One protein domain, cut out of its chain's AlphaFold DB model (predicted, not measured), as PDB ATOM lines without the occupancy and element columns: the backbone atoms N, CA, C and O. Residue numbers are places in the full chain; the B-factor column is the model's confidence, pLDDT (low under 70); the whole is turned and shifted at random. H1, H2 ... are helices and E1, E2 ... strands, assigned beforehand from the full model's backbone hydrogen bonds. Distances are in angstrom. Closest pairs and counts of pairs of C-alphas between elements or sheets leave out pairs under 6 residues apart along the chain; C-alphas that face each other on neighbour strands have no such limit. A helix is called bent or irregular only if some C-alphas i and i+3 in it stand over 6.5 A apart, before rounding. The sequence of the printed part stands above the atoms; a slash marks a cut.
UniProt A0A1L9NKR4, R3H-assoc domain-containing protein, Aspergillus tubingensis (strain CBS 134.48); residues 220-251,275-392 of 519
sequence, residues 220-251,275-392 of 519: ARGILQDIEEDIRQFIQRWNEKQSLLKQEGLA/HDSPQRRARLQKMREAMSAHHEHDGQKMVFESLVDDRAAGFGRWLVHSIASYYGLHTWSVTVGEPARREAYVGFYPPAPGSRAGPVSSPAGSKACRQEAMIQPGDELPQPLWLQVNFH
ATOM      1  N   ALA A 220      -9.475   9.696   1.800       86.50
ATOM      2  CA  ALA A 220     -10.403  10.787   1.529       86.50
ATOM      3  C   ALA A 220     -10.580  11.090   0.030       86.50
ATOM      4  O   ALA A 220     -11.324  11.997  -0.332       86.50
ATOM      5  N   ARG A 221      -9.910  10.334  -0.851       87.44
ATOM      6  CA  ARG A 221     -10.103  10.434  -2.304       87.44
ATOM      7  C   ARG A 221     -11.499   9.999  -2.743       87.44
ATOM      8  O   ARG A 221     -12.017  10.604  -3.669       87.44
ATOM      9  N   GLY A 222     -12.094   9.004  -2.077       91.50
ATOM     10  CA  GLY A 222     -13.482   8.606  -2.342       91.50
ATOM     11  C   GLY A 222     -14.442   9.749  -2.026       91.50
ATOM     12  O   GLY A 222     -15.154  10.213  -2.900       91.50
ATOM     13  N   ILE A 223     -14.314  10.327  -0.827       90.94
ATOM     14  CA  ILE A 223     -15.125  11.477  -0.397       90.94
ATOM     15  C   ILE A 223     -14.962  12.679  -1.346       90.94
ATOM     16  O   ILE A 223     -15.931  13.373  -1.628       90.94
ATOM     17  N   LEU A 224     -13.751  12.932  -1.860       91.88
ATOM     18  CA  LEU A 224     -13.530  13.955  -2.891       91.88
ATOM     19  C   LEU A 224     -14.336  13.664  -4.157       91.88
ATOM     20  O   LEU A 224     -14.955  14.580  -4.685       91.88
ATOM     21  N   GLN A 225     -14.285  12.425  -4.646       92.56
ATOM     22  CA  GLN A 225     -14.997  12.017  -5.850       92.56
ATOM     23  C   GLN A 225     -16.507  12.179  -5.672       92.56
ATOM     24  O   GLN A 225     -17.137  12.783  -6.532       92.56
ATOM     25  N   ASP A 226     -17.055  11.716  -4.548       93.38
ATOM     26  CA  ASP A 226     -18.490  11.782  -4.262       93.38
ATOM     27  C   ASP A 226     -18.974  13.242  -4.200       93.38
ATOM     28  O   ASP A 226     -19.898  13.630  -4.911       93.38
ATOM     29  N   ILE A 227     -18.278  14.091  -3.432       93.44
ATOM     30  CA  ILE A 227     -18.620  15.516  -3.290       93.44
ATOM     31  C   ILE A 227     -18.469  16.267  -4.617       93.44
ATOM     32  O   ILE A 227     -19.278  17.134  -4.946       93.44
ATOM     33  N   GLU A 228     -17.411  15.985  -5.378       92.88
ATOM     34  CA  GLU A 228     -17.190  16.647  -6.661       92.88
ATOM     35  C   GLU A 228     -18.251  16.248  -7.691       92.88
ATOM     36  O   GLU A 228     -18.750  17.109  -8.416       92.88
ATOM     37  N   GLU A 229     -18.617  14.970  -7.746       93.12
ATOM     38  CA  GLU A 229     -19.669  14.473  -8.630       93.12
ATOM     39  C   GLU A 229     -21.028  15.099  -8.278       93.12
ATOM     40  O   GLU A 229     -21.743  15.569  -9.163       93.12
ATOM     41  N   ASP A 230     -21.335  15.243  -6.987       92.38
ATOM     42  CA  ASP A 230     -22.548  15.919  -6.521       92.38
ATOM     43  C   ASP A 230     -22.606  17.403  -6.909       92.38
ATOM     44  O   ASP A 230     -23.681  17.916  -7.253       92.38
ATOM     45  N   ILE A 231     -21.464  18.101  -6.870       92.00
ATOM     46  CA  ILE A 231     -21.341  19.500  -7.308       92.00
ATOM     47  C   ILE A 231     -21.458  19.597  -8.833       92.00
ATOM     48  O   ILE A 231     -22.119  20.501  -9.342       92.00
ATOM     49  N   ARG A 232     -20.873  18.662  -9.588       91.44
ATOM     50  CA  ARG A 232     -21.000  18.623 -11.055       91.44
ATOM     51  C   ARG A 232     -22.441  18.410 -11.492       91.44
ATOM     52  O   ARG A 232     -22.932  19.166 -12.329       91.44
ATOM     53  N   GLN A 233     -23.127  17.436 -10.896       91.69
ATOM     54  CA  GLN A 233     -24.541  17.179 -11.166       91.69
ATOM     55  C   GLN A 233     -25.403  18.394 -10.820       91.69
ATOM     56  O   GLN A 233     -26.313  18.732 -11.573       91.69
ATOM     57  N   PHE A 234     -25.089  19.087  -9.723       91.25
ATOM     58  CA  PHE A 234     -25.749  20.337  -9.362       91.25
ATOM     59  C   PHE A 234     -25.573  21.418 -10.433       91.25
ATOM     60  O   PHE A 234     -26.561  22.007 -10.874       91.25
ATOM     61  N   ILE A 235     -24.342  21.649 -10.907       90.06
ATOM     62  CA  ILE A 235     -24.098  22.644 -11.959       90.06
ATOM     63  C   ILE A 235     -24.809  22.249 -13.257       90.06
ATOM     64  O   ILE A 235     -25.400  23.100 -13.918       90.06
ATOM     65  N   GLN A 236     -24.808  20.963 -13.607       89.12
ATOM     66  CA  GLN A 236     -25.493  20.471 -14.797       89.12
ATOM     67  C   GLN A 236     -27.011  20.686 -14.715       89.12
ATOM     68  O   GLN A 236     -27.585  21.282 -15.624       89.12
ATOM     69  N   ARG A 237     -27.659  20.271 -13.618       88.56
ATOM     70  CA  ARG A 237     -29.104  20.480 -13.404       88.56
ATOM     71  C   ARG A 237     -29.461  21.959 -13.416       88.56
ATOM     72  O   ARG A 237     -30.471  22.350 -13.998       88.56
ATOM     73  N   TRP A 238     -28.617  22.795 -12.817       87.00
ATOM     74  CA  TRP A 238     -28.784  24.240 -12.865       87.00
ATOM     75  C   TRP A 238     -28.700  24.780 -14.296       87.00
ATOM     76  O   TRP A 238     -29.571  25.541 -14.715       87.00
ATOM     77  N   ASN A 239     -27.708  24.351 -15.077       87.81
ATOM     78  CA  ASN A 239     -27.558  24.751 -16.474       87.81
ATOM     79  C   ASN A 239     -28.746  24.298 -17.332       87.81
ATOM     80  O   ASN A 239     -29.255  25.083 -18.132       87.81
ATOM     81  N   GLU A 240     -29.241  23.075 -17.131       86.50
ATOM     82  CA  GLU A 240     -30.453  22.565 -17.778       86.50
ATOM     83  C   GLU A 240     -31.678  23.418 -17.415       86.50
ATOM     84  O   GLU A 240     -32.451  23.793 -18.298       86.50
ATOM     85  N   LYS A 241     -31.811  23.817 -16.140       84.38
ATOM     86  CA  LYS A 241     -32.896  24.689 -15.658       84.38
ATOM     87  C   LYS A 241     -32.844  26.038 -16.359       84.38
ATOM     88  O   LYS A 241     -33.849  26.503 -16.889       84.38
ATOM     89  N   GLN A 242     -31.665  26.655 -16.384       83.62
ATOM     90  CA  GLN A 242     -31.451  27.950 -17.029       83.62
ATOM     91  C   GLN A 242     -31.678  27.871 -18.541       83.62
ATOM     92  O   GLN A 242     -32.269  28.780 -19.120       83.62
ATOM     93  N   SER A 243     -31.262  26.782 -19.192       82.88
ATOM     94  CA  SER A 243     -31.523  26.559 -20.616       82.88
ATOM     95  C   SER A 243     -33.019  26.441 -20.905       82.88
ATOM     96  O   SER A 243     -33.491  27.028 -21.877       82.88
ATOM     97  N   LEU A 244     -33.778  25.723 -20.070       81.81
ATOM     98  CA  LEU A 244     -35.231  25.624 -20.217       81.81
ATOM     99  C   LEU A 244     -35.909  26.982 -20.027       81.81
ATOM    100  O   LEU A 244     -36.687  27.386 -20.884       81.81
ATOM    101  N   LEU A 245     -35.550  27.733 -18.982       79.00
ATOM    102  CA  LEU A 245     -36.097  29.075 -18.744       79.00
ATOM    103  C   LEU A 245     -35.820  30.034 -19.914       79.00
ATOM    104  O   LEU A 245     -36.699  30.799 -20.309       79.00
ATOM    105  N   LYS A 246     -34.625  29.956 -20.517       80.44
ATOM    106  CA  LYS A 246     -34.270  30.729 -21.720       80.44
ATOM    107  C   LYS A 246     -35.084  30.309 -22.945       80.44
ATOM    108  O   LYS A 246     -35.605  31.176 -23.639       80.44
ATOM    109  N   GLN A 247     -35.217  29.004 -23.207       78.56
ATOM    110  CA  GLN A 247     -36.040  28.485 -24.313       78.56
ATOM    111  C   GLN A 247     -37.512  28.889 -24.171       78.56
ATOM    112  O   GLN A 247     -38.204  29.102 -25.164       78.56
ATOM    113  N   GLU A 248     -37.985  29.009 -22.935       72.44
ATOM    114  CA  GLU A 248     -39.373  29.316 -22.615       72.44
ATOM    115  C   GLU A 248     -39.696  30.817 -22.589       72.44
ATOM    116  O   GLU A 248     -40.875  31.163 -22.495       72.44
ATOM    117  N   GLY A 249     -38.689  31.687 -22.742       67.31
ATOM    118  CA  GLY A 249     -38.846  33.145 -22.717       67.31
ATOM    119  C   GLY A 249     -39.047  33.721 -21.313       67.31
ATOM    120  O   GLY A 249     -39.492  34.856 -21.181       67.31
ATOM    121  N   LEU A 250     -38.721  32.946 -20.274       66.88
ATOM    122  CA  LEU A 250     -38.928  33.280 -18.862       66.88
ATOM    123  C   LEU A 250     -37.633  33.670 -18.137       66.88
ATOM    124  O   LEU A 250     -37.563  33.634 -16.912       66.88
ATOM    125  N   ALA A 251     -36.600  34.035 -18.898       61.62
ATOM    126  CA  ALA A 251     -35.290  34.405 -18.368       61.62
ATOM    127  C   ALA A 251     -35.340  35.611 -17.408       61.62
ATOM    128  O   ALA A 251     -34.531  35.675 -16.486       61.62
ATOM    129  N   HIS A 275     -47.946  30.596 -22.753       61.78
ATOM    130  CA  HIS A 275     -46.949  30.272 -21.732       61.78
ATOM    131  C   HIS A 275     -47.477  29.210 -20.742       61.78
ATOM    132  O   HIS A 275     -46.707  28.542 -20.058       61.78
ATOM    133  N   ASP A 276     -48.795  29.004 -20.719       64.94
ATOM    134  CA  ASP A 276     -49.500  28.123 -19.798       64.94
ATOM    135  C   ASP A 276     -49.907  26.764 -20.403       64.94
ATOM    136  O   ASP A 276     -51.062  26.347 -20.342       64.94
ATOM    137  N   SER A 277     -48.981  26.052 -21.055       73.06
ATOM    138  CA  SER A 277     -49.290  24.672 -21.451       73.06
ATOM    139  C   SER A 277     -49.154  23.720 -20.249       73.06
ATOM    140  O   SER A 277     -48.136  23.743 -19.545       73.06
ATOM    141  N   PRO A 278     -50.127  22.822 -20.007       77.38
ATOM    142  CA  PRO A 278     -50.081  21.908 -18.866       77.38
ATOM    143  C   PRO A 278     -48.886  20.947 -18.941       77.38
ATOM    144  O   PRO A 278     -48.296  20.622 -17.911       77.38
ATOM    145  N   GLN A 279     -48.452  20.541 -20.147       80.88
ATOM    146  CA  GLN A 279     -47.228  19.743 -20.298       80.88
ATOM    147  C   GLN A 279     -45.967  20.512 -19.875       80.88
ATOM    148  O   GLN A 279     -45.052  19.911 -19.311       80.88
ATOM    149  N   ARG A 280     -45.907  21.830 -20.118       74.06
ATOM    150  CA  ARG A 280     -44.792  22.684 -19.682       74.06
ATOM    151  C   ARG A 280     -44.769  22.801 -18.164       74.06
ATOM    152  O   ARG A 280     -43.735  22.523 -17.560       74.06
ATOM    153  N   ARG A 281     -45.912  23.123 -17.546       77.19
ATOM    154  CA  ARG A 281     -46.049  23.167 -16.079       77.19
ATOM    155  C   ARG A 281     -45.628  21.844 -15.441       77.19
ATOM    156  O   ARG A 281     -44.801  21.852 -14.537       77.19
ATOM    157  N   ALA A 282     -46.091  20.711 -15.973       84.56
ATOM    158  CA  ALA A 282     -45.704  19.387 -15.487       84.56
ATOM    159  C   ALA A 282     -44.194  19.115 -15.621       84.56
ATOM    160  O   ALA A 282     -43.589  18.527 -14.726       84.56
ATOM    161  N   ARG A 283     -43.556  19.560 -16.714       83.81
ATOM    162  CA  ARG A 283     -42.107  19.408 -16.921       83.81
ATOM    163  C   ARG A 283     -41.293  20.239 -15.926       83.81
ATOM    164  O   ARG A 283     -40.357  19.704 -15.333       83.81
ATOM    165  N   LEU A 284     -41.649  21.511 -15.731       81.06
ATOM    166  CA  LEU A 284     -41.001  22.390 -14.751       81.06
ATOM    167  C   LEU A 284     -41.216  21.888 -13.319       81.06
ATOM    168  O   LEU A 284     -40.280  21.885 -12.523       81.06
ATOM    169  N   GLN A 285     -42.421  21.405 -13.015       83.81
ATOM    170  CA  GLN A 285     -42.763  20.852 -11.710       83.81
ATOM    171  C   GLN A 285     -41.969  19.577 -11.408       83.81
ATOM    172  O   GLN A 285     -41.321  19.496 -10.370       83.81
ATOM    173  N   LYS A 286     -41.900  18.633 -12.356       87.25
ATOM    174  CA  LYS A 286     -41.068  17.428 -12.223       87.25
ATOM    175  C   LYS A 286     -39.595  17.774 -11.990       87.25
ATOM    176  O   LYS A 286     -38.909  17.112 -11.214       87.25
ATOM    177  N   MET A 287     -39.093  18.810 -12.663       82.88
ATOM    178  CA  MET A 287     -37.727  19.281 -12.457       82.88
ATOM    179  C   MET A 287     -37.538  19.889 -11.059       82.88
ATOM    180  O   MET A 287     -36.527  19.631 -10.410       82.88
ATOM    181  N   ARG A 288     -38.509  20.675 -10.583       82.56
ATOM    182  CA  ARG A 288     -38.510  21.257  -9.235       82.56
ATOM    183  C   ARG A 288     -38.506  20.177  -8.157       82.56
ATOM    184  O   ARG A 288     -37.713  20.272  -7.229       82.56
ATOM    185  N   GLU A 289     -39.328  19.147  -8.314       86.25
ATOM    186  CA  GLU A 289     -39.375  17.989  -7.415       86.25
ATOM    187  C   GLU A 289     -38.049  17.217  -7.403       86.25
ATOM    188  O   GLU A 289     -37.572  16.803  -6.349       86.25
ATOM    189  N   ALA A 290     -37.402  17.068  -8.562       85.56
ATOM    190  CA  ALA A 290     -36.077  16.461  -8.633       85.56
ATOM    191  C   ALA A 290     -35.009  17.309  -7.912       85.56
ATOM    192  O   ALA A 290     -34.150  16.756  -7.231       85.56
ATOM    193  N   MET A 291     -35.067  18.641  -8.024       83.94
ATOM    194  CA  MET A 291     -34.149  19.546  -7.317       83.94
ATOM    195  C   MET A 291     -34.391  19.547  -5.801       83.94
ATOM    196  O   MET A 291     -33.435  19.461  -5.030       83.94
ATOM    197  N   SER A 292     -35.651  19.564  -5.355       81.38
ATOM    198  CA  SER A 292     -35.978  19.534  -3.923       81.38
ATOM    199  C   SER A 292     -35.559  18.217  -3.264       81.38
ATOM    200  O   SER A 292     -35.019  18.238  -2.160       81.38
ATOM    201  N   ALA A 293     -35.689  17.083  -3.965       83.31
ATOM    202  CA  ALA A 293     -35.189  15.788  -3.498       83.31
ATOM    203  C   ALA A 293     -33.667  15.780  -3.243       83.31
ATOM    204  O   ALA A 293     -33.182  15.030  -2.396       83.31
ATOM    205  N   HIS A 294     -32.910  16.632  -3.941       79.81
ATOM    206  CA  HIS A 294     -31.461  16.783  -3.785       79.81
ATOM    207  C   HIS A 294     -31.042  17.970  -2.899       79.81
ATOM    208  O   HIS A 294     -29.857  18.301  -2.872       79.81
ATOM    209  N   HIS A 295     -31.969  18.583  -2.149       81.56
ATOM    210  CA  HIS A 295     -31.720  19.773  -1.319       81.56
ATOM    211  C   HIS A 295     -31.159  20.964  -2.124       81.56
ATOM    212  O   HIS A 295     -30.318  21.724  -1.634       81.56
ATOM    213  N   GLU A 296     -31.604  21.110  -3.376       84.62
ATOM    214  CA  GLU A 296     -31.224  22.190  -4.288       84.62
ATOM    215  C   GLU A 296     -32.327  23.263  -4.287       84.62
ATOM    216  O   GLU A 296     -33.417  23.052  -4.820       84.62
ATOM    217  N   HIS A 297     -32.049  24.429  -3.700       75.50
ATOM    218  CA  HIS A 297     -32.992  25.548  -3.583       75.50
ATOM    219  C   HIS A 297     -32.338  26.850  -4.053       75.50
ATOM    220  O   HIS A 297     -31.206  27.138  -3.681       75.50
ATOM    221  N   ASP A 298     -33.028  27.627  -4.896       72.38
ATOM    222  CA  ASP A 298     -32.626  28.981  -5.330       72.38
ATOM    223  C   ASP A 298     -31.167  29.132  -5.801       72.38
ATOM    224  O   ASP A 298     -30.501  30.140  -5.568       72.38
ATOM    225  N   GLY A 299     -30.645  28.104  -6.480       81.44
ATOM    226  CA  GLY A 299     -29.263  28.100  -6.971       81.44
ATOM    227  C   GLY A 299     -28.226  27.837  -5.884       81.44
ATOM    228  O   GLY A 299     -27.062  28.207  -6.041       81.44
ATOM    229  N   GLN A 300     -28.647  27.192  -4.800       88.50
ATOM    230  CA  GLN A 300     -27.838  26.761  -3.670       88.50
ATOM    231  C   GLN A 300     -28.119  25.280  -3.389       88.50
ATOM    232  O   GLN A 300     -29.229  24.798  -3.600       88.50
ATOM    233  N   LYS A 301     -27.116  24.552  -2.907       90.25
ATOM    234  CA  LYS A 301     -27.208  23.132  -2.567       90.25
ATOM    235  C   LYS A 301     -26.467  22.844  -1.272       90.25
ATOM    236  O   LYS A 301     -25.341  23.308  -1.087       90.25
ATOM    237  N   MET A 302     -27.083  22.048  -0.403       90.38
ATOM    238  CA  MET A 302     -26.392  21.415   0.721       90.38
ATOM    239  C   MET A 302     -25.628  20.195   0.201       90.38
ATOM    240  O   MET A 302     -26.225  19.294  -0.379       90.38
ATOM    241  N   VAL A 303     -24.304  20.198   0.353       91.44
ATOM    242  CA  VAL A 303     -23.432  19.159  -0.227       91.44
ATOM    243  C   VAL A 303     -22.875  18.225   0.841       91.44
ATOM    244  O   VAL A 303     -22.602  17.061   0.571       91.44
ATOM    245  N   PHE A 304     -22.675  18.723   2.058       91.19
ATOM    246  CA  PHE A 304     -22.052  17.941   3.117       91.19
ATOM    247  C   PHE A 304     -22.734  18.188   4.452       91.19
ATOM    248  O   PHE A 304     -22.883  19.337   4.872       91.19
ATOM    249  N   GLU A 305     -23.056  17.096   5.134       92.06
ATOM    250  CA  GLU A 305     -23.582  17.067   6.490       92.06
ATOM    251  C   GLU A 305     -22.697  16.149   7.340       92.06
ATOM    252  O   GLU A 305     -22.365  15.029   6.947       92.06
ATOM    253  N   SER A 306     -22.287  16.615   8.516       90.44
ATOM    254  CA  SER A 306     -21.538  15.795   9.468       90.44
ATOM    255  C   SER A 306     -21.772  16.258  10.899       90.44
ATOM    256  O   SER A 306     -22.096  17.417  11.142       90.44
ATOM    257  N   LEU A 307     -21.608  15.369  11.874       86.31
ATOM    258  CA  LEU A 307     -21.723  15.720  13.290       86.31
ATOM    259  C   LEU A 307     -20.583  16.664  13.700       86.31
ATOM    260  O   LEU A 307     -19.458  16.551  13.211       86.31
ATOM    261  N   VAL A 308     -20.844  17.600  14.617       83.25
ATOM    262  CA  VAL A 308     -19.813  18.540  15.100       83.25
ATOM    263  C   VAL A 308     -18.631  17.819  15.749       83.25
ATOM    264  O   VAL A 308     -17.494  18.272  15.579       83.25
ATOM    265  N   ASP A 309     -18.897  16.703  16.428       83.44
ATOM    266  CA  ASP A 309     -17.902  15.926  17.175       83.44
ATOM    267  C   ASP A 309     -17.032  15.028  16.283       83.44
ATOM    268  O   ASP A 309     -16.013  14.501  16.735       83.44
ATOM    269  N   ASP A 310     -17.392  14.860  15.007       89.19
ATOM    270  CA  ASP A 310     -16.605  14.039  14.097       89.19
ATOM    271  C   ASP A 310     -15.323  14.773  13.670       89.19
ATOM    272  O   ASP A 310     -15.323  15.886  13.128       89.19
ATOM    273  N   ARG A 311     -14.181  14.110  13.876       83.69
ATOM    274  CA  ARG A 311     -12.864  14.599  13.458       83.69
ATOM    275  C   ARG A 311     -12.788  14.774  11.939       83.69
ATOM    276  O   ARG A 311     -12.073  15.662  11.468       83.69
ATOM    277  N   ALA A 312     -13.521  13.961  11.175       84.38
ATOM    278  CA  ALA A 312     -13.575  14.054   9.719       84.38
ATOM    279  C   ALA A 312     -14.432  15.235   9.220       84.38
ATOM    280  O   ALA A 312     -14.181  15.737   8.121       84.38
ATOM    281  N   ALA A 313     -15.354  15.763  10.038       86.19
ATOM    282  CA  ALA A 313     -16.253  16.864   9.668       86.19
ATOM    283  C   ALA A 313     -15.505  18.136   9.247       86.19
ATOM    284  O   ALA A 313     -15.910  18.858   8.336       86.19
ATOM    285  N   GLY A 314     -14.388  18.430   9.925       87.94
ATOM    286  CA  GLY A 314     -13.543  19.577   9.592       87.94
ATOM    287  C   GLY A 314     -12.885  19.435   8.219       87.94
ATOM    288  O   GLY A 314     -12.815  20.408   7.470       87.94
ATOM    289  N   PHE A 315     -12.444  18.220   7.883       89.25
ATOM    290  CA  PHE A 315     -11.824  17.929   6.595       89.25
ATOM    291  C   PHE A 315     -12.848  17.969   5.457       89.25
ATOM    292  O   PHE A 315     -12.585  18.621   4.452       89.25
ATOM    293  N   GLY A 316     -14.017  17.341   5.630       90.81
ATOM    294  CA  GLY A 316     -15.089  17.353   4.626       90.81
ATOM    295  C   GLY A 316     -15.552  18.772   4.290       90.81
ATOM    296  O   GLY A 316     -15.591  19.151   3.123       90.81
ATOM    297  N   ARG A 317     -15.762  19.618   5.306       90.88
ATOM    298  CA  ARG A 317     -16.096  21.036   5.100       90.88
ATOM    299  C   ARG A 317     -15.022  21.782   4.307       90.88
ATOM    300  O   ARG A 317     -15.327  22.479   3.344       90.88
ATOM    301  N   TRP A 318     -13.758  21.638   4.708       91.38
ATOM    302  CA  TRP A 318     -12.642  22.251   3.987       91.38
ATOM    303  C   TRP A 318     -12.578  21.777   2.526       91.38
ATOM    304  O   TRP A 318     -12.317  22.581   1.630       91.38
ATOM    305  N   LEU A 319     -12.885  20.502   2.278       92.12
ATOM    306  CA  LEU A 319     -12.918  19.926   0.940       92.12
ATOM    307  C   LEU A 319     -13.971  20.610   0.063       92.12
ATOM    308  O   LEU A 319     -13.626  21.069  -1.025       92.12
ATOM    309  N   VAL A 320     -15.198  20.777   0.565       93.38
ATOM    310  CA  VAL A 320     -16.282  21.490  -0.137       93.38
ATOM    311  C   VAL A 320     -15.851  22.905  -0.526       93.38
ATOM    312  O   VAL A 320     -15.971  23.280  -1.691       93.38
ATOM    313  N   HIS A 321     -15.267  23.669   0.404       90.94
ATOM    314  CA  HIS A 321     -14.771  25.019   0.107       90.94
ATOM    315  C   HIS A 321     -13.680  25.018  -0.974       90.94
ATOM    316  O   HIS A 321     -13.672  25.882  -1.854       90.94
ATOM    317  N   SER A 322     -12.768  24.041  -0.939       90.31
ATOM    318  CA  SER A 322     -11.682  23.933  -1.918       90.31
ATOM    319  C   SER A 322     -12.175  23.565  -3.322       90.31
ATOM    320  O   SER A 322     -11.705  24.148  -4.300       90.31
ATOM    321  N   ILE A 323     -13.149  22.651  -3.425       90.88
ATOM    322  CA  ILE A 323     -13.751  22.235  -4.698       90.88
ATOM    323  C   ILE A 323     -14.580  23.380  -5.273       90.88
ATOM    324  O   ILE A 323     -14.433  23.733  -6.437       90.88
ATOM    325  N   ALA A 324     -15.420  24.013  -4.464       90.06
ATOM    326  CA  ALA A 324     -16.235  25.119  -4.937       90.06
ATOM    327  C   ALA A 324     -15.388  26.306  -5.414       90.06
ATOM    328  O   ALA A 324     -15.700  26.897  -6.442       90.06
ATOM    329  N   SER A 325     -14.264  26.587  -4.746       88.19
ATOM    330  CA  SER A 325     -13.297  27.594  -5.208       88.19
ATOM    331  C   SER A 325     -12.706  27.256  -6.583       88.19
ATOM    332  O   SER A 325     -12.402  28.165  -7.349       88.19
ATOM    333  N   TYR A 326     -12.551  25.968  -6.916       87.75
ATOM    334  CA  TYR A 326     -12.084  25.520  -8.233       87.75
ATOM    335  C   TYR A 326     -13.125  25.744  -9.340       87.75
ATOM    336  O   TYR A 326     -12.758  26.096 -10.458       87.75
ATOM    337  N   TYR A 327     -14.412  25.595  -9.022       86.88
ATOM    338  CA  TYR A 327     -15.518  25.874  -9.946       86.88
ATOM    339  C   TYR A 327     -16.005  27.328  -9.924       86.88
ATOM    340  O   TYR A 327     -16.938  27.662 -10.647       86.88
ATOM    341  N   GLY A 328     -15.417  28.186  -9.085       86.69
ATOM    342  CA  GLY A 328     -15.855  29.576  -8.933       86.69
ATOM    343  C   GLY A 328     -17.219  29.732  -8.251       86.69
ATOM    344  O   GLY A 328     -17.891  30.736  -8.464       86.69
ATOM    345  N   LEU A 329     -17.640  28.757  -7.440       89.25
ATOM    346  CA  LEU A 329     -18.904  28.791  -6.702       89.25
ATOM    347  C   LEU A 329     -18.737  29.454  -5.327       89.25
ATOM    348  O   LEU A 329     -17.688  29.364  -4.683       89.25
ATOM    349  N   HIS A 330     -19.804  30.086  -4.841       89.62
ATOM    350  CA  HIS A 330     -19.866  30.617  -3.484       89.62
ATOM    351  C   HIS A 330     -20.113  29.495  -2.479       89.62
ATOM    352  O   HIS A 330     -20.863  28.561  -2.746       89.62
ATOM    353  N   THR A 331     -19.487  29.591  -1.306       91.81
ATOM    354  CA  THR A 331     -19.661  28.604  -0.236       91.81
ATOM    355  C   THR A 331     -19.780  29.244   1.125       91.81
ATOM    356  O   THR A 331     -19.167  30.274   1.401       91.81
ATOM    357  N   TRP A 332     -20.548  28.597   1.989       90.25
ATOM    358  CA  TRP A 332     -20.664  28.933   3.398       90.25
ATOM    359  C   TRP A 332     -20.967  27.662   4.184       90.25
ATOM    360  O   TRP A 332     -21.439  26.661   3.646       90.25
ATOM    361  N   SER A 333     -20.663  27.695   5.473       88.69
ATOM    362  CA  SER A 333     -20.919  26.578   6.371       88.69
ATOM    363  C   SER A 333     -21.741  27.037   7.553       88.69
ATOM    364  O   SER A 333     -21.474  28.109   8.099       88.69
ATOM    365  N   VAL A 334     -22.691  26.212   7.973       88.62
ATOM    366  CA  VAL A 334     -23.588  26.508   9.088       88.62
ATOM    367  C   VAL A 334     -23.545  25.352  10.070       88.62
ATOM    368  O   VAL A 334     -23.463  24.191   9.684       88.62
ATOM    369  N   THR A 335     -23.555  25.669  11.357       88.62
ATOM    370  CA  THR A 335     -23.772  24.677  12.408       88.62
ATOM    371  C   THR A 335     -25.227  24.741  12.842       88.62
ATOM    372  O   THR A 335     -25.659  25.789  13.323       88.62
ATOM    373  N   VAL A 336     -25.975  23.655  12.666       86.88
ATOM    374  CA  VAL A 336     -27.420  23.595  12.919       86.88
ATOM    375  C   VAL A 336     -27.754  22.436  13.865       86.88
ATOM    376  O   VAL A 336     -27.180  21.353  13.761       86.88
ATOM    377  N   GLY A 337     -28.708  22.665  14.774       78.44
ATOM    378  CA  GLY A 337     -29.398  21.622  15.544       78.44
ATOM    379  C   GLY A 337     -28.788  21.240  16.899       78.44
ATOM    380  O   GLY A 337     -27.697  21.670  17.266       78.44
ATOM    381  N   GLU A 338     -29.531  20.398  17.623       76.31
ATOM    382  CA  GLU A 338     -29.118  19.650  18.818       76.31
ATOM    383  C   GLU A 338     -29.439  18.158  18.570       76.31
ATOM    384  O   GLU A 338     -30.616  17.819  18.441       76.31
ATOM    385  N   PRO A 339     -28.454  17.242  18.449       81.25
ATOM    386  CA  PRO A 339     -27.009  17.450  18.526       81.25
ATOM    387  C   PRO A 339     -26.479  18.276  17.351       81.25
ATOM    388  O   PRO A 339     -26.986  18.186  16.234       81.25
ATOM    389  N   ALA A 340     -25.443  19.072  17.611       86.56
ATOM    390  CA  ALA A 340     -24.926  20.030  16.647       86.56
ATOM    391  C   ALA A 340     -24.357  19.331  15.400       86.56
ATOM    392  O   ALA A 340     -23.472  18.472  15.488       86.56
ATOM    393  N   ARG A 341     -24.855  19.722  14.226       88.44
ATOM    394  CA  ARG A 341     -24.417  19.242  12.909       88.44
ATOM    395  C   ARG A 341     -23.747  20.370  12.142       88.44
ATOM    396  O   ARG A 341     -24.110  21.530  12.289       88.44
ATOM    397  N   ARG A 342     -22.728  20.043  11.357       87.62
ATOM    398  CA  ARG A 342     -22.008  20.938  10.450       87.62
ATOM    399  C   ARG A 342     -22.489  20.672   9.041       87.62
ATOM    400  O   ARG A 342     -22.269  19.588   8.508       87.62
ATOM    401  N   GLU A 343     -23.072  21.693   8.449       91.06
ATOM    402  CA  GLU A 343     -23.580  21.691   7.089       91.06
ATOM    403  C   GLU A 343     -22.690  22.594   6.233       91.06
ATOM    404  O   GLU A 343     -22.248  23.663   6.675       91.06
ATOM    405  N   ALA A 344     -22.396  22.164   5.009       91.81
ATOM    406  CA  ALA A 344     -21.703  22.973   4.018       91.81
ATOM    407  C   ALA A 344     -22.576  23.137   2.776       91.81
ATOM    408  O   ALA A 344     -23.066  22.160   2.202       91.81
ATOM    409  N   TYR A 345     -22.724  24.390   2.363       91.25
ATOM    410  CA  TYR A 345     -23.536  24.794   1.232       91.25
ATOM    411  C   TYR A 345     -22.664  25.372   0.123       91.25
ATOM    412  O   TYR A 345     -21.625  25.995   0.377       91.25
ATOM    413  N   VAL A 346     -23.121  25.180  -1.109       92.75
ATOM    414  CA  VAL A 346     -22.512  25.707  -2.329       92.75
ATOM    415  C   VAL A 346     -23.595  26.404  -3.147       92.75
ATOM    416  O   VAL A 346     -24.706  25.891  -3.235       92.75
ATOM    417  N   GLY A 347     -23.302  27.547  -3.763       90.50
ATOM    418  CA  GLY A 347     -24.268  28.247  -4.604       90.50
ATOM    419  C   GLY A 347     -23.648  29.166  -5.651       90.50
ATOM    420  O   GLY A 347     -22.466  29.503  -5.592       90.50
ATOM    421  N   PHE A 348     -24.469  29.571  -6.621       86.25
ATOM    422  CA  PHE A 348     -24.081  30.504  -7.689       86.25
ATOM    423  C   PHE A 348     -24.095  31.965  -7.248       86.25
ATOM    424  O   PHE A 348     -23.407  32.794  -7.836       86.25
ATOM    425  N   TYR A 349     -24.855  32.272  -6.199       84.50
ATOM    426  CA  TYR A 349     -24.972  33.608  -5.634       84.50
ATOM    427  C   TYR A 349     -24.385  33.637  -4.223       84.50
ATOM    428  O   TYR A 349     -24.441  32.624  -3.514       84.50
ATOM    429  N   PRO A 350     -23.811  34.774  -3.795       80.44
ATOM    430  CA  PRO A 350     -23.395  34.928  -2.414       80.44
ATOM    431  C   PRO A 350     -24.622  34.785  -1.497       80.44
ATOM    432  O   PRO A 350     -25.709  35.249  -1.857       80.44
ATOM    433  N   PRO A 351     -24.473  34.158  -0.317       76.31
ATOM    434  CA  PRO A 351     -25.579  34.042   0.621       76.31
ATOM    435  C   PRO A 351     -26.037  35.445   1.031       76.31
ATOM    436  O   PRO A 351     -25.210  36.329   1.274       76.31
ATOM    437  N   ALA A 352     -27.354  35.657   1.096       72.75
ATOM    438  CA  ALA A 352     -27.913  36.942   1.496       72.75
ATOM    439  C   ALA A 352     -27.352  37.351   2.875       72.75
ATOM    440  O   ALA A 352     -27.373  36.528   3.798       72.75
ATOM    441  N   PRO A 353     -26.851  38.591   3.039       56.53
ATOM    442  CA  PRO A 353     -26.304  39.055   4.308       56.53
ATOM    443  C   PRO A 353     -27.429  39.087   5.351       56.53
ATOM    444  O   PRO A 353     -28.286  39.963   5.317       56.53
ATOM    445  N   GLY A 354     -27.462  38.095   6.244       57.75
ATOM    446  CA  GLY A 354     -28.504  37.934   7.267       57.75
ATOM    447  C   GLY A 354     -29.321  36.641   7.168       57.75
ATOM    448  O   GLY A 354     -30.036  36.312   8.111       57.75
ATOM    449  N   SER A 355     -29.189  35.869   6.081       57.03
ATOM    450  CA  SER A 355     -29.636  34.470   6.082       57.03
ATOM    451  C   SER A 355     -28.732  33.650   7.007       57.03
ATOM    452  O   SER A 355     -27.599  34.043   7.260       57.03
ATOM    453  N   ARG A 356     -29.234  32.509   7.496       55.25
ATOM    454  CA  ARG A 356     -28.705  31.557   8.505       55.25
ATOM    455  C   ARG A 356     -27.209  31.170   8.397       55.25
ATOM    456  O   ARG A 356     -26.706  30.427   9.234       55.25
ATOM    457  N   ALA A 357     -26.503  31.647   7.378       52.44
ATOM    458  CA  ALA A 357     -25.064  31.593   7.203       52.44
ATOM    459  C   ALA A 357     -24.337  32.399   8.295       52.44
ATOM    460  O   ALA A 357     -24.345  33.629   8.307       52.44
ATOM    461  N   GLY A 358     -23.686  31.691   9.220       48.56
ATOM    462  CA  GLY A 358     -22.763  32.297  10.179       48.56
ATOM    463  C   GLY A 358     -21.635  33.082   9.489       48.56
ATOM    464  O   GLY A 358     -21.416  32.920   8.284       48.56
ATOM    465  N   PRO A 359     -20.911  33.937  10.239       44.25
ATOM    466  CA  PRO A 359     -19.926  34.860   9.691       44.25
ATOM    467  C   PRO A 359     -18.948  34.129   8.772       44.25
ATOM    468  O   PRO A 359     -18.285  33.163   9.155       44.25
ATOM    469  N   VAL A 360     -18.908  34.611   7.533       46.19
ATOM    470  CA  VAL A 360     -18.047  34.142   6.457       46.19
ATOM    471  C   VAL A 360     -16.603  34.164   6.956       46.19
ATOM    472  O   VAL A 360     -16.005  35.226   7.112       46.19
ATOM    473  N   SER A 361     -16.017  32.991   7.198       39.84
ATOM    474  CA  SER A 361     -14.568  32.855   7.375       39.84
ATOM    475  C   SER A 361     -13.886  32.944   6.010       39.84
ATOM    476  O   SER A 361     -13.252  32.010   5.532       39.84
ATOM    477  N   SER A 362     -14.030  34.093   5.349       41.00
ATOM    478  CA  SER A 362     -13.067  34.492   4.334       41.00
ATOM    479  C   SER A 362     -11.778  34.817   5.087       41.00
ATOM    480  O   SER A 362     -11.807  35.691   5.957       41.00
ATOM    481  N   PRO A 363     -10.651  34.136   4.820       36.91
ATOM    482  CA  PRO A 363      -9.381  34.577   5.366       36.91
ATOM    483  C   PRO A 363      -9.143  35.997   4.850       36.91
ATOM    484  O   PRO A 363      -9.072  36.226   3.640       36.91
ATOM    485  N   ALA A 364      -9.090  36.955   5.775       32.75
ATOM    486  CA  ALA A 364      -8.764  38.345   5.501       32.75
ATOM    487  C   ALA A 364      -7.435  38.392   4.729       32.75
ATOM    488  O   ALA A 364      -6.367  38.197   5.302       32.75
ATOM    489  N   GLY A 365      -7.515  38.547   3.404       30.02
ATOM    490  CA  GLY A 365      -6.361  38.521   2.503       30.02
ATOM    491  C   GLY A 365      -6.561  37.745   1.197       30.02
ATOM    492  O   GLY A 365      -5.871  38.037   0.220       30.02
ATOM    493  N   SER A 366      -7.518  36.812   1.105       40.16
ATOM    494  CA  SER A 366      -7.840  36.193  -0.187       40.16
ATOM    495  C   SER A 366      -8.732  37.144  -0.975       40.16
ATOM    496  O   SER A 366      -9.921  37.271  -0.683       40.16
ATOM    497  N   LYS A 367      -8.143  37.836  -1.959       36.00
ATOM    498  CA  LYS A 367      -8.869  38.560  -3.008       36.00
ATOM    499  C   LYS A 367     -10.108  37.751  -3.388       36.00
ATOM    500  O   LYS A 367      -9.977  36.549  -3.618       36.00
ATOM    501  N   ALA A 368     -11.261  38.418  -3.359       36.72
ATOM    502  CA  ALA A 368     -12.579  37.896  -3.687       36.72
ATOM    503  C   ALA A 368     -12.506  36.739  -4.687       36.72
ATOM    504  O   ALA A 368     -11.773  36.854  -5.672       36.72
ATOM    505  N   CYS A 369     -13.256  35.660  -4.410       44.47
ATOM    506  CA  CYS A 369     -13.567  34.583  -5.354       44.47
ATOM    507  C   CYS A 369     -13.511  35.163  -6.771       44.47
ATOM    508  O   CYS A 369     -14.298  36.068  -7.060       44.47
ATOM    509  N   ARG A 370     -12.471  34.818  -7.552       47.72
ATOM    510  CA  ARG A 370     -12.149  35.521  -8.804       47.72
ATOM    511  C   ARG A 370     -13.425  35.550  -9.643       47.72
ATOM    512  O   ARG A 370     -13.822  34.513 -10.159       47.72
ATOM    513  N   GLN A 371     -14.051  36.720  -9.774       45.19
ATOM    514  CA  GLN A 371     -15.289  36.895 -10.547       45.19
ATOM    515  C   GLN A 371     -15.119  36.417 -12.003       45.19
ATOM    516  O   GLN A 371     -16.084  36.055 -12.662       45.19
ATOM    517  N   GLU A 372     -13.873  36.330 -12.480       43.75
ATOM    518  CA  GLU A 372     -13.485  35.803 -13.792       43.75
ATOM    519  C   GLU A 372     -13.672  34.283 -13.984       43.75
ATOM    520  O   GLU A 372     -13.501  33.806 -15.104       43.75
ATOM    521  N   ALA A 373     -13.994  33.515 -12.935       51.38
ATOM    522  CA  ALA A 373     -14.206  32.063 -13.009       51.38
ATOM    523  C   ALA A 373     -15.681  31.638 -12.843       51.38
ATOM    524  O   ALA A 373     -15.948  30.454 -12.654       51.38
ATOM    525  N   MET A 374     -16.638  32.573 -12.901       60.53
ATOM    526  CA  MET A 374     -18.064  32.224 -12.899       60.53
ATOM    527  C   MET A 374     -18.421  31.481 -14.190       60.53
ATOM    528  O   MET A 374     -18.429  32.071 -15.271       60.53
ATOM    529  N   ILE A 375     -18.725  30.190 -14.050       67.38
ATOM    530  CA  ILE A 375     -19.228  29.326 -15.121       67.38
ATOM    531  C   ILE A 375     -20.541  29.924 -15.631       67.38
ATOM    532  O   ILE A 375     -21.488  30.086 -14.857       67.38
ATOM    533  N   GLN A 376     -20.603  30.267 -16.920       66.88
ATOM    534  CA  GLN A 376     -21.847  30.732 -17.518       66.88
ATOM    535  C   GLN A 376     -22.731  29.534 -17.889       66.88
ATOM    536  O   GLN A 376     -22.220  28.457 -18.212       66.88
ATOM    537  N   PRO A 377     -24.069  29.691 -17.876       60.72
ATOM    538  CA  PRO A 377     -24.967  28.633 -18.318       60.72
ATOM    539  C   PRO A 377     -24.701  28.268 -19.786       60.72
ATOM    540  O   PRO A 377     -25.049  29.042 -20.680       60.72
ATOM    541  N   GLY A 378     -24.105  27.093 -20.013       60.31
ATOM    542  CA  GLY A 378     -23.735  26.577 -21.338       60.31
ATOM    543  C   GLY A 378     -22.237  26.323 -21.545       60.31
ATOM    544  O   GLY A 378     -21.885  25.677 -22.528       60.31
ATOM    545  N   ASP A 379     -21.371  26.772 -20.632       73.38
ATOM    546  CA  ASP A 379     -19.932  26.499 -20.709       73.38
ATOM    547  C   ASP A 379     -19.611  25.046 -20.318       73.38
ATOM    548  O   ASP A 379     -20.225  24.471 -19.411       73.38
ATOM    549  N   GLU A 380     -18.620  24.446 -20.983       74.56
ATOM    550  CA  GLU A 380     -18.121  23.117 -20.625       74.56
ATOM    551  C   GLU A 380     -17.476  23.136 -19.233       74.56
ATOM    552  O   GLU A 380     -16.628  23.978 -18.919       74.56
ATOM    553  N   LEU A 381     -17.870  22.185 -18.382       80.50
ATOM    554  CA  LEU A 381     -17.309  22.056 -17.041       80.50
ATOM    555  C   LEU A 381     -15.820  21.697 -17.115       80.50
ATOM    556  O   LEU A 381     -15.439  20.815 -17.891       80.50
ATOM    557  N   PRO A 382     -14.973  22.284 -16.253       80.00
ATOM    558  CA  PRO A 382     -13.562  21.933 -16.223       80.00
ATOM    559  C   PRO A 382     -13.353  20.462 -15.855       80.00
ATOM    560  O   PRO A 382     -14.231  19.812 -15.283       80.00
ATOM    561  N   GLN A 383     -12.171  19.923 -16.159       83.81
ATOM    562  CA  GLN A 383     -11.824  18.533 -15.839       83.81
ATOM    563  C   GLN A 383     -11.940  18.228 -14.337       83.81
ATOM    564  O   GLN A 383     -11.686  19.122 -13.520       83.81
ATOM    565  N   PRO A 384     -12.279  16.979 -13.960       86.50
ATOM    566  CA  PRO A 384     -12.416  16.641 -12.557       86.50
ATOM    567  C   PRO A 384     -11.122  16.624 -11.770       86.50
ATOM    568  O   PRO A 384     -10.105  16.092 -12.218       86.50
ATOM    569  N   LEU A 385     -11.183  17.176 -10.559       85.06
ATOM    570  CA  LEU A 385     -10.081  17.211  -9.610       85.06
ATOM    571  C   LEU A 385      -9.671  15.789  -9.241       85.06
ATOM    572  O   LEU A 385      -8.474  15.494  -9.208       85.06
ATOM    573  N   TRP A 386     -10.631  14.884  -9.025       82.31
ATOM    574  CA  TRP A 386     -10.325  13.482  -8.737       82.31
ATOM    575  C   TRP A 386      -9.585  12.782  -9.890       82.31
ATOM    576  O   TRP A 386      -8.680  11.988  -9.622       82.31
ATOM    577  N   LEU A 387      -9.858  13.127 -11.157       81.62
ATOM    578  CA  LEU A 387      -9.062  12.650 -12.297       81.62
ATOM    579  C   LEU A 387      -7.655  13.250 -12.264       81.62
ATOM    580  O   LEU A 387      -6.667  12.519 -12.284       81.62
ATOM    581  N   GLN A 388      -7.538  14.571 -12.131       79.50
ATOM    582  CA  GLN A 388      -6.251  15.275 -12.173       79.50
ATOM    583  C   GLN A 388      -5.291  14.881 -11.036       79.50
ATOM    584  O   GLN A 388      -4.072  14.875 -11.223       79.50
ATOM    585  N   VAL A 389      -5.809  14.528  -9.857       70.06
ATOM    586  CA  VAL A 389      -4.999  14.080  -8.710       70.06
ATOM    587  C   VAL A 389      -4.449  12.655  -8.908       70.06
ATOM    588  O   VAL A 389      -3.440  12.303  -8.288       70.06
ATOM    589  N   ASN A 390      -5.031  11.849  -9.803       61.81
ATOM    590  CA  ASN A 390      -4.567  10.486 -10.091       61.81
ATOM    591  C   ASN A 390      -3.370  10.436 -11.063       61.81
ATOM    592  O   ASN A 390      -2.536   9.536 -10.954       61.81
ATOM    593  N   PHE A 391      -3.215  11.421 -11.955       51.19
ATOM    594  CA  PHE A 391      -2.262  11.347 -13.076       51.19
ATOM    595  C   PHE A 391      -0.782  11.618 -12.744       51.19
ATOM    596  O   PHE A 391       0.077  11.423 -13.596       51.19
ATOM    597  N   HIS A 392      -0.420  12.007 -11.518       50.88
ATOM    598  CA  HIS A 392       0.989  12.303 -11.188       50.88
ATOM    599  C   HIS A 392       1.861  11.096 -10.799       50.88
ATOM    600  O   HIS A 392       3.054  11.277 -10.580       50.88
TER     601      HIS A 392
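Overview. This is residues 220 to 251 and 275 to 392 of the 519 residues of the protein "R3H-assoc domain-containing protein" of Aspergillus tubingensis (strain CBS 134.48) (UniProt A0A1L9NKR4). A small, strongly twisted sheet of three strands has H3 and residues 226 to 238 of the long helix H1 packed on one face, while the last part of H1 runs on past the sheet, with H2 alongside it. After E3 a long unnamed stretch, residues 348 to 384, loops round to H4 by the start of H1; its residues 363 to 368 stick out. The 150 printed residues hold H1, H2, E1, H3, E2, E3 and H4 in chain order; the class is mixed, and the antiparallel sheet has the order E1, E3, E2. The whole is compact, with a radius of gyration of the C-alphas of 16.8 A and spans of 51 by 43 by 31 A.

Along the chain. H1, residues 220 to 247, begins at C-alpha (-10.403, 10.787, 1.529) and is 40.5 A long. H2 is residues 278 to 293, 22.3 A, E1 300 to 307, 21.1 A, and H3 311 to 327, 26.1 A. E2 is residues 330 to 336, E3 341 to 347. H4, residues 385 to 392, ends at C-alpha (0.989, 12.303, -11.188); it is only just irregular, C-alphas 389 and 392 being 6.7 A apart.

Arrangement. N 303 and O 344 of E1 and E3 are 3.0 A apart, within hydrogen-bond range; so are N 334 and O 343 of the hairpin E2 and E3, at 2.9 A. E1, H3 and E2 form a split strand-helix-strand unit, two strands running the same way with E3 between them, its crossover right-handed. H3 is on the sheet at a height of 8.6 A, along the strands; its closest C-alphas to E3 are Arg 317 and Ala 344, 6.0 A. H1 is on it at 10.1 A, and with H3 makes two layers, helices on one face of a sheet. H1 touches H3 with residues 223 to 231 alone, the closest C-alphas being Glu 228 and Ile 323, 6.8 A. H1 touches H4 at Gln 225 and Trp 386, their closest C-alphas, 5.7 A. H1 and H2 are close but not clearly touching, 7.9 A between their closest C-alphas, Lys 241 and Met 287. Every O i to N i+4 pair is within range in H1 and H2, 12 of 13 in H3 and 1 of 4 in H4, where 2 of 5 O i to N i+3 pairs are.

Size, cuts and confidence. The C-alphas farthest apart, Asp 276 and His 392, are 53.6 A apart. Residues 252 to 274 are not printed; C-alphas 251 and 275 stand 12.8 A apart across the cut. The link from E3 to H4 is long. Confidence is under 70 at residues 249 to 251, 275 to 276, 353 to 378 and 390 to 392.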